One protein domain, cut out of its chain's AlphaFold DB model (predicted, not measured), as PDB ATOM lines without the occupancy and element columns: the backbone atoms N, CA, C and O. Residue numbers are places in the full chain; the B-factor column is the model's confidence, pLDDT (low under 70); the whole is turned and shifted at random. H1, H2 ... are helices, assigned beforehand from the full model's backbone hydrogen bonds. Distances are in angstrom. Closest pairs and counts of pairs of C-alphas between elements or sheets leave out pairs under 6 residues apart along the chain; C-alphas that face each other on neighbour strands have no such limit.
ATOM      1  N   TYR A   5     -32.362 -37.430 -35.372       83.50
ATOM      2  CA  TYR A   5     -32.915 -38.282 -36.425       83.50
ATOM      3  C   TYR A   5     -31.954 -38.410 -37.617       83.50
ATOM      4  O   TYR A   5     -31.688 -39.524 -38.076       83.50
ATOM      5  N   ASP A   6     -31.376 -37.294 -38.072       82.50
ATOM      6  CA  ASP A   6     -30.422 -37.291 -39.189       82.50
ATOM      7  C   ASP A   6     -29.162 -38.105 -38.850       82.50
ATOM      8  O   ASP A   6     -28.684 -38.898 -39.661       82.50
ATOM      9  N   LEU A   7     -28.649 -37.983 -37.619       75.31
ATOM     10  CA  LEU A   7     -27.512 -38.789 -37.161       75.31
ATOM     11  C   LEU A   7     -27.861 -40.272 -37.015       75.31
ATOM     12  O   LEU A   7     -27.094 -41.127 -37.463       75.31
ATOM     13  N   ALA A   8     -29.004 -40.596 -36.412       73.25
ATOM     14  CA  ALA A   8     -29.406 -41.980 -36.193       73.25
ATOM     15  C   ALA A   8     -29.640 -42.722 -37.511       73.25
ATOM     16  O   ALA A   8     -29.243 -43.875 -37.634       73.25
ATOM     17  N   THR A   9     -30.227 -42.064 -38.510       74.69
ATOM     18  CA  THR A   9     -30.469 -42.665 -39.833       74.69
ATOM     19  C   THR A   9     -29.215 -42.743 -40.701       74.69
ATOM     20  O   THR A   9     -29.098 -43.662 -41.509       74.69
ATOM     21  N   SER A  10     -28.240 -41.851 -40.498       70.75
ATOM     22  CA  SER A  10     -26.941 -41.914 -41.188       70.75
ATOM     23  C   SER A  10     -26.090 -43.130 -40.787       70.75
ATOM     24  O   SER A  10     -25.228 -43.565 -41.550       70.75
ATOM     25  N   ASN A  11     -26.349 -43.713 -39.610       59.56
ATOM     26  CA  ASN A  11     -25.688 -44.923 -39.136       59.56
ATOM     27  C   ASN A  11     -26.673 -46.111 -39.144       59.56
ATOM     28  O   ASN A  11     -27.576 -46.160 -38.309       59.56
ATOM     29  N   PRO A  12     -26.485 -47.125 -40.010       53.34
ATOM     30  CA  PRO A  12     -27.449 -48.217 -40.181       53.34
ATOM     31  C   PRO A  12     -27.674 -49.071 -38.919       53.34
ATOM     32  O   PRO A  12     -28.726 -49.692 -38.773       53.34
ATOM     33  N   VAL A  13     -26.724 -49.084 -37.978       50.34
ATOM     34  CA  VAL A  13     -26.871 -49.788 -36.691       50.34
ATOM     35  C   VAL A  13     -27.686 -48.948 -35.705       50.34
ATOM     36  O   VAL A  13     -28.576 -49.452 -35.029       50.34
ATOM     37  N   ILE A  14     -27.438 -47.639 -35.645       59.53
ATOM     38  CA  ILE A  14     -28.181 -46.745 -34.748       59.53
ATOM     39  C   ILE A  14     -29.631 -46.599 -35.226       59.53
ATOM     40  O   ILE A  14     -30.552 -46.655 -34.412       59.53
ATOM     41  N   GLY A  15     -29.848 -46.493 -36.539       60.28
ATOM     42  CA  GLY A  15     -31.179 -46.373 -37.134       60.28
ATOM     43  C   GLY A  15     -32.058 -47.601 -36.897       60.28
ATOM     44  O   GLY A  15     -33.266 -47.468 -36.708       60.28
ATOM     45  N   THR A  16     -31.460 -48.795 -36.827       58.50
ATOM     46  CA  THR A  16     -32.186 -50.038 -36.527       58.50
ATOM     47  C   THR A  16     -32.517 -50.196 -35.040       58.50
ATOM     48  O   THR A  16     -33.563 -50.764 -34.715       58.50
ATOM     49  N   VAL A  17     -31.676 -49.665 -34.142       58.50
ATOM     50  CA  VAL A  17     -31.828 -49.809 -32.683       58.50
ATOM     51  C   VAL A  17     -32.663 -48.690 -32.058       58.50
ATOM     52  O   VAL A  17     -33.601 -48.977 -31.319       58.50
ATOM     53  N   LEU A  18     -32.352 -47.422 -32.344       64.56
ATOM     54  CA  LEU A  18     -33.016 -46.285 -31.694       64.56
ATOM     55  C   LEU A  18     -34.388 -45.958 -32.293       64.56
ATOM     56  O   LEU A  18     -35.197 -45.345 -31.602       64.56
ATOM     57  N   LYS A  19     -34.647 -46.347 -33.554       74.25
ATOM     58  CA  LYS A  19     -35.924 -46.136 -34.270       74.25
ATOM     59  C   LYS A  19     -36.522 -44.734 -34.061       74.25
ATOM     60  O   LYS A  19     -37.718 -44.587 -33.833       74.25
ATOM     61  N   LEU A  20     -35.676 -43.704 -34.095       80.25
ATOM     62  CA  LEU A  20     -36.123 -42.325 -33.912       80.25
ATOM     63  C   LEU A  20     -36.992 -41.900 -35.097       80.25
ATOM     64  O   LEU A  20     -36.657 -42.181 -36.245       80.25
ATOM     65  N   GLU A  21     -38.079 -41.180 -34.824       86.06
ATOM     66  CA  GLU A  21     -38.906 -40.546 -35.853       86.06
ATOM     67  C   GLU A  21     -38.533 -39.068 -35.986       86.06
ATOM     68  O   GLU A  21     -38.335 -38.393 -34.971       86.06
ATOM     69  N   ALA A  22     -38.502 -38.536 -37.211       84.25
ATOM     70  CA  ALA A  22     -38.119 -37.144 -37.481       84.25
ATOM     71  C   ALA A  22     -38.959 -36.117 -36.699       84.25
ATOM     72  O   ALA A  22     -38.450 -35.087 -36.264       84.25
ATOM     73  N   ASN A  23     -40.236 -36.433 -36.475       85.94
ATOM     74  CA  ASN A  23     -41.189 -35.560 -35.790       85.94
ATOM     75  C   ASN A  23     -41.293 -35.845 -34.282       85.94
ATOM     76  O   ASN A  23     -42.103 -35.225 -33.594       85.94
ATOM     77  N   SER A  24     -40.508 -36.791 -33.758       83.50
ATOM     78  CA  SER A  24     -40.489 -37.081 -32.325       83.50
ATOM     79  C   SER A  24     -39.645 -36.044 -31.573       83.50
ATOM     80  O   SER A  24     -38.689 -35.501 -32.139       83.50
ATOM     81  N   PRO A  25     -39.938 -35.772 -30.286       78.38
ATOM     82  CA  PRO A  25     -39.109 -34.892 -29.472       78.38
ATOM     83  C   PRO A  25     -37.621 -35.269 -29.514       78.38
ATOM     84  O   PRO A  25     -36.850 -34.411 -29.925       78.38
ATOM     85  N   PRO A  26     -37.183 -36.518 -29.230       80.38
ATOM     86  CA  PRO A  26     -35.764 -36.843 -29.345       80.38
ATOM     87  C   PRO A  26     -35.254 -36.751 -30.790       80.38
ATOM     88  O   PRO A  26     -34.131 -36.313 -30.992       80.38
ATOM     89  N   GLY A  27     -36.052 -37.104 -31.804       81.56
ATOM     90  CA  GLY A  27     -35.620 -37.061 -33.206       81.56
ATOM     91  C   GLY A  27     -35.383 -35.649 -33.749       81.56
ATOM     92  O   GLY A  27     -34.431 -35.445 -34.496       81.56
ATOM     93  N   SER A  28     -36.192 -34.675 -33.328       89.00
ATOM     94  CA  SER A  28     -36.112 -33.271 -33.759       89.00
ATOM     95  C   SER A  28     -35.077 -32.434 -32.997       89.00
ATOM     96  O   SER A  28     -34.855 -31.269 -33.336       89.00
ATOM     97  N   TRP A  29     -34.426 -32.997 -31.970       87.06
ATOM     98  CA  TRP A  29     -33.428 -32.267 -31.192       87.06
ATOM     99  C   TRP A  29     -32.200 -31.910 -32.039       87.06
ATOM    100  O   TRP A  29     -31.638 -32.781 -32.714       87.06
ATOM    101  N   PRO A  30     -31.755 -30.640 -31.997       83.31
ATOM    102  CA  PRO A  30     -30.592 -30.198 -32.745       83.31
ATOM    103  C   PRO A  30     -29.313 -30.775 -32.135       83.31
ATOM    104  O   PRO A  30     -29.096 -30.725 -30.923       83.31
ATOM    105  N   VAL A  31     -28.430 -31.278 -32.990       75.75
ATOM    106  CA  VAL A  31     -27.100 -31.734 -32.589       75.75
ATOM    107  C   VAL A  31     -26.206 -30.512 -32.456       75.75
ATOM    108  O   VAL A  31     -25.825 -29.887 -33.445       75.75
ATOM    109  N   VAL A  32     -25.873 -30.173 -31.213       74.69
ATOM    110  CA  VAL A  32     -25.036 -29.007 -30.885       74.69
ATOM    111  C   VAL A  32     -23.538 -29.360 -30.896       74.69
ATOM    112  O   VAL A  32     -22.689 -28.481 -30.997       74.69
ATOM    113  N   GLY A  33     -23.210 -30.654 -30.846       60.47
ATOM    114  CA  GLY A  33     -21.859 -31.203 -30.939       60.47
ATOM    115  C   GLY A  33     -21.847 -32.702 -30.623       60.47
ATOM    116  O   GLY A  33     -22.785 -33.215 -30.015       60.47
ATOM    117  N   ALA A  34     -20.792 -33.405 -31.032       60.03
ATOM    118  CA  ALA A  34     -20.533 -34.781 -30.617       60.03
ATOM    119  C   ALA A  34     -19.459 -34.761 -29.524       60.03
ATOM    120  O   ALA A  34     -18.327 -34.350 -29.772       60.03
ATOM    121  N   MET A  35     -19.808 -35.171 -28.303       57.31
ATOM    122  CA  MET A  35     -18.814 -35.364 -27.250       57.31
ATOM    123  C   MET A  35     -18.127 -36.707 -27.491       57.31
ATOM    124  O   MET A  35     -18.778 -37.751 -27.468       57.31
ATOM    125  N   GLN A  36     -16.815 -36.687 -27.719       60.41
ATOM    126  CA  GLN A  36     -16.027 -37.912 -27.674       60.41
ATOM    127  C   GLN A  36     -15.992 -38.390 -26.226       60.41
ATOM    128  O   GLN A  36     -15.361 -37.773 -25.370       60.41
ATOM    129  N   ILE A  37     -16.704 -39.476 -25.945       66.69
ATOM    130  CA  ILE A  37     -16.586 -40.156 -24.661       66.69
ATOM    131  C   ILE A  37     -15.268 -40.938 -24.711       66.69
ATOM    132  O   ILE A  37     -15.076 -41.724 -25.644       66.69
ATOM    133  N   PRO A  38     -14.339 -40.741 -23.759       75.44
ATOM    134  CA  PRO A  38     -13.139 -41.564 -23.677       75.44
ATOM    135  C   PRO A  38     -13.519 -43.036 -23.497       75.44
ATOM    136  O   PRO A  38     -14.419 -43.341 -22.713       75.44
ATOM    137  N   ARG A  39     -12.814 -43.958 -24.167       76.88
ATOM    138  CA  ARG A  39     -13.087 -45.405 -24.076       76.88
ATOM    139  C   ARG A  39     -13.166 -45.893 -22.627       76.88
ATOM    140  O   ARG A  39     -14.058 -46.661 -22.293       76.88
ATOM    141  N   SER A  40     -12.293 -45.391 -21.756       80.56
ATOM    142  CA  SER A  40     -12.287 -45.702 -20.322       80.56
ATOM    143  C   SER A  40     -13.542 -45.225 -19.584       80.56
ATOM    144  O   SER A  40     -14.035 -45.915 -18.697       80.56
ATOM    145  N   ALA A  41     -14.095 -44.070 -19.959       80.50
ATOM    146  CA  ALA A  41     -15.337 -43.570 -19.378       80.50
ATOM    147  C   ALA A  41     -16.532 -44.428 -19.819       80.50
ATOM    148  O   ALA A  41     -17.371 -44.774 -18.989       80.50
ATOM    149  N   LEU A  42     -16.580 -44.829 -21.097       80.75
ATOM    150  CA  LEU A  42     -17.636 -45.713 -21.592       80.75
ATOM    151  C   LEU A  42     -17.509 -47.134 -21.027       80.75
ATOM    152  O   LEU A  42     -18.527 -47.743 -20.714       80.75
ATOM    153  N   PHE A  43     -16.282 -47.632 -20.827       82.88
ATOM    154  CA  PHE A  43     -16.027 -48.901 -20.142       82.88
ATOM    155  C   PHE A  43     -16.663 -48.910 -18.759       82.88
ATOM    156  O   PHE A  43     -17.440 -49.809 -18.467       82.88
ATOM    157  N   ASN A  44     -16.395 -47.893 -17.937       80.31
ATOM    158  CA  ASN A  44     -16.925 -47.831 -16.575       80.31
ATOM    159  C   ASN A  44     -18.459 -47.806 -16.558       80.31
ATOM    160  O   ASN A  44     -19.073 -48.528 -15.778       80.31
ATOM    161  N   ILE A  45     -19.078 -47.053 -17.473       80.25
ATOM    162  CA  ILE A  45     -20.540 -47.011 -17.613       80.25
ATOM    163  C   ILE A  45     -21.090 -48.392 -17.997       80.25
ATOM    164  O   ILE A  45     -22.033 -48.881 -17.379       80.25
ATOM    165  N   LEU A  46     -20.496 -49.051 -18.998       81.69
ATOM    166  CA  LEU A  46     -20.905 -50.396 -19.404       81.69
ATOM    167  C   LEU A  46     -20.683 -51.409 -18.281       81.69
ATOM    168  O   LEU A  46     -21.516 -52.286 -18.085       81.69
ATOM    169  N   PHE A  47     -19.597 -51.280 -17.527       83.38
ATOM    170  CA  PHE A  47     -19.251 -52.171 -16.428       83.38
ATOM    171  C   PHE A  47     -20.223 -52.051 -15.249       83.38
ATOM    172  O   PHE A  47     -20.536 -53.043 -14.590       83.38
ATOM    173  N   GLU A  48     -20.741 -50.856 -14.984       82.50
ATOM    174  CA  GLU A  48     -21.781 -50.649 -13.973       82.50
ATOM    175  C   GLU A  48     -23.144 -51.185 -14.429       82.50
ATOM    176  O   GLU A  48     -23.879 -51.753 -13.621       82.50
ATOM    177  N   LEU A  49     -23.464 -51.062 -15.721       78.19
ATOM    178  CA  LEU A  49     -24.746 -51.485 -16.297       78.19
ATOM    179  C   LEU A  49     -24.800 -52.970 -16.696       78.19
ATOM    180  O   LEU A  49     -25.886 -53.512 -16.903       78.19
ATOM    181  N   CYS A  50     -23.651 -53.631 -16.850       76.56
ATOM    182  CA  CYS A  50     -23.574 -55.013 -17.310       76.56
ATOM    183  C   CYS A  50     -23.952 -55.983 -16.182       76.56
ATOM    184  O   CYS A  50     -23.169 -56.240 -15.262       76.56
ATOM    185  N   ASP A  51     -25.147 -56.566 -16.283       75.62
ATOM    186  CA  ASP A  51     -25.695 -57.526 -15.319       75.62
ATOM    187  C   ASP A  51     -25.132 -58.948 -15.522       75.62
ATOM    188  O   ASP A  51     -25.840 -59.925 -15.760       75.62
ATOM    189  N   VAL A  52     -23.803 -59.060 -15.493       74.81
ATOM    190  CA  VAL A  52     -23.082 -60.337 -15.526       74.81
ATOM    191  C   VAL A  52     -22.513 -60.610 -14.138       74.81
ATOM    192  O   VAL A  52     -21.815 -59.771 -13.561       74.81
ATOM    193  N   THR A  53     -22.811 -61.792 -13.593       67.50
ATOM    194  CA  THR A  53     -22.517 -62.184 -12.201       67.50
ATOM    195  C   THR A  53     -21.030 -62.373 -11.907       67.50
ATOM    196  O   THR A  53     -20.597 -62.154 -10.777       67.50
ATOM    197  N   SER A  54     -20.226 -62.749 -12.902       74.69
ATOM    198  CA  SER A  54     -18.776 -62.904 -12.753       74.69
ATOM    199  C   SER A  54     -18.038 -61.643 -13.198       74.69
ATOM    200  O   SER A  54     -18.167 -61.214 -14.343       74.69
ATOM    201  N   HIS A  55     -17.213 -61.088 -12.306       75.31
ATOM    202  CA  HIS A  55     -16.415 -59.880 -12.545       75.31
ATOM    203  C   HIS A  55     -15.517 -59.996 -13.791       75.31
ATOM    204  O   HIS A  55     -15.476 -59.086 -14.616       75.31
ATOM    205  N   ASN A  56     -14.875 -61.155 -13.985       72.06
ATOM    206  CA  ASN A  56     -14.017 -61.403 -15.148       72.06
ATOM    207  C   ASN A  56     -14.819 -61.467 -16.454       72.06
ATOM    208  O   ASN A  56     -14.395 -60.921 -17.467       72.06
ATOM    209  N   MET A  57     -15.997 -62.097 -16.434       64.94
ATOM    210  CA  MET A  57     -16.865 -62.161 -17.615       64.94
ATOM    211  C   MET A  57     -17.428 -60.789 -17.969       64.94
ATOM    212  O   MET A  57     -17.511 -60.441 -19.142       64.94
ATOM    213  N   ARG A  58     -17.761 -59.988 -16.954       78.56
ATOM    214  CA  ARG A  58     -18.217 -58.614 -17.133       78.56
ATOM    215  C   ARG A  58     -17.168 -57.769 -17.851       78.56
ATOM    216  O   ARG A  58     -17.493 -57.099 -18.821       78.56
ATOM    217  N   HIS A  59     -15.903 -57.877 -17.440       79.00
ATOM    218  CA  HIS A  59     -14.798 -57.174 -18.090       79.00
ATOM    219  C   HIS A  59     -14.656 -57.562 -19.567       79.00
ATOM    220  O   HIS A  59     -14.544 -56.688 -20.421       79.00
ATOM    221  N   VAL A  60     -14.694 -58.861 -19.880       68.56
ATOM    222  CA  VAL A  60     -14.582 -59.359 -21.262       68.56
ATOM    223  C   VAL A  60     -15.750 -58.875 -22.125       68.56
ATOM    224  O   VAL A  60     -15.538 -58.422 -23.245       68.56
ATOM    225  N   VAL A  61     -16.978 -58.922 -21.605       69.19
ATOM    226  CA  VAL A  61     -18.172 -58.450 -22.324       69.19
ATOM    227  C   VAL A  61     -18.100 -56.945 -22.581       69.19
ATOM    228  O   VAL A  61     -18.376 -56.511 -23.697       69.19
ATOM    229  N   CYS A  62     -17.689 -56.149 -21.591       78.25
ATOM    230  CA  CYS A  62     -17.517 -54.710 -21.763       78.25
ATOM    231  C   CYS A  62     -16.443 -54.380 -22.809       78.25
ATOM    232  O   CYS A  62     -16.701 -53.539 -23.663       78.25
ATOM    233  N   GLU A  63     -15.292 -55.064 -22.808       77.44
ATOM    234  CA  GLU A  63     -14.260 -54.874 -23.842       77.44
ATOM    235  C   GLU A  63     -14.783 -55.212 -25.243       77.44
ATOM    236  O   GLU A  63     -14.645 -54.400 -26.152       77.44
ATOM    237  N   LEU A  64     -15.480 -56.341 -25.408       69.06
ATOM    238  CA  LEU A  64     -16.073 -56.725 -26.694       69.06
ATOM    239  C   LEU A  64     -17.122 -55.713 -27.180       69.06
ATOM    240  O   LEU A  64     -17.191 -55.399 -28.369       69.06
ATOM    241  N   MET A  65     -17.945 -55.180 -26.274       70.12
ATOM    242  CA  MET A  65     -18.917 -54.134 -26.606       70.12
ATOM    243  C   MET A  65     -18.230 -52.825 -26.999       70.12
ATOM    244  O   MET A  65     -18.667 -52.167 -27.942       70.12
ATOM    245  N   LEU A  66     -17.152 -52.446 -26.313       73.50
ATOM    246  CA  LEU A  66     -16.367 -51.272 -26.683       73.50
ATOM    247  C   LEU A  66     -15.655 -51.465 -28.011       73.50
ATOM    248  O   LEU A  66     -15.606 -50.520 -28.785       73.50
ATOM    249  N   ASP A  67     -15.154 -52.658 -28.308       68.06
ATOM    250  CA  ASP A  67     -14.580 -52.961 -29.616       68.06
ATOM    251  C   ASP A  67     -15.628 -52.790 -30.710       68.06
ATOM    252  O   ASP A  67     -15.369 -52.118 -31.698       68.06
ATOM    253  N   LEU A  68     -16.862 -53.249 -30.500       62.44
ATOM    254  CA  LEU A  68     -17.954 -53.005 -31.448       62.44
ATOM    255  C   LEU A  68     -18.287 -51.511 -31.624       62.44
ATOM    256  O   LEU A  68     -18.643 -51.089 -32.727       62.44
ATOM    257  N   ILE A  69     -18.184 -50.710 -30.558       66.00
ATOM    258  CA  ILE A  69     -18.511 -49.274 -30.568       66.00
ATOM    259  C   ILE A  69     -17.368 -48.433 -31.164       66.00
ATOM    260  O   ILE A  69     -17.624 -47.519 -31.949       66.00
ATOM    261  N   TYR A  70     -16.115 -48.733 -30.815       62.94
ATOM    262  CA  TYR A  70     -14.928 -47.951 -31.172       62.94
ATOM    263  C   TYR A  70     -14.174 -48.476 -32.398       62.94
ATOM    264  O   TYR A  70     -13.465 -47.682 -33.015       62.94
ATOM    265  N   ALA A  71     -14.381 -49.723 -32.844       52.94
ATOM    266  CA  ALA A  71     -13.779 -50.238 -34.086       52.94
ATOM    267  C   ALA A  71     -14.212 -49.471 -35.352       52.94
ATOM    268  O   ALA A  71     -13.741 -49.765 -36.446       52.94
ATOM    269  N   ARG A  72     -15.111 -48.482 -35.231       51.03
ATOM    270  CA  ARG A  72     -15.510 -47.566 -36.311       51.03
ATOM    271  C   ARG A  72     -15.012 -46.120 -36.173       51.03
ATOM    272  O   ARG A  72     -15.279 -45.343 -37.084       51.03
TER     273      ARG A  72
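What this domain is: This is residues 5 to 72 of the 264 residues of an uncharacterized protein of Capsaspora owczarzaki (strain ATCC 30864) (UniProt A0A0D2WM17). Two small lobes of helices stand at the two ends of an elongated model, joined by an outstretched piece of chain whose residues 32 to 38 stand free. One lobe is the longest helix, H5, with H4 packed across it; the other gathers three short helices, with H2 and H3 each meeting H1. The printed part has 68 residues with five named helices, H1 to H5 in chain order, and no named strand, and its class is all helix. It is loose, with a radius of gyration of the C-alphas of 14.7 A, and spans 42 by 21 by 20 A.

Where its parts are: Find C-alpha 55 at (-16.415, -59.880, -12.545); from there H5, residues 55 to 70, runs 22.2 A to C-alpha 70 at (-14.928, -47.951, -31.172). Before it look for H4, residues 39 to 49, 15.3 A long. H1, residues 5 to 10, begins at C-alpha 5, (-32.915, -38.282, -36.425); H2 is residues 12 to 18 and H3 residues 25 to 28.

How they stand to each other: H5 and H4 touch, closest at the C-alphas of Cys 62 and Leu 46, 6.0 A apart. They run opposite ways at a steep tilt of 50 degrees. Both are apart from H1 and H2, and from H3 too. H1 touches H3, where the C-alphas of Tyr 5 and Gly 27 come closest at 4.4 A. H1 and H2 touch only at the corner, closest at the C-alphas of Thr 9 and Gly 15, 4.6 A; they run opposite ways at a shallow tilt of 34 degrees, only just short of steep. In H1, H2, H4 and H5 every O i to N i+4 pair is within hydrogen-bond range; H3 is too short for one.

The domain as a whole: The two C-alphas farthest apart, those of Asn 23 and Asn 56, are 42.8 A from each other. The printed part has no cut, and no link is long. Mean pLDDT of the printed part is 72.7; look for values under 70 at residues 11 to 18, 33 to 37 and 67 to 72, among others.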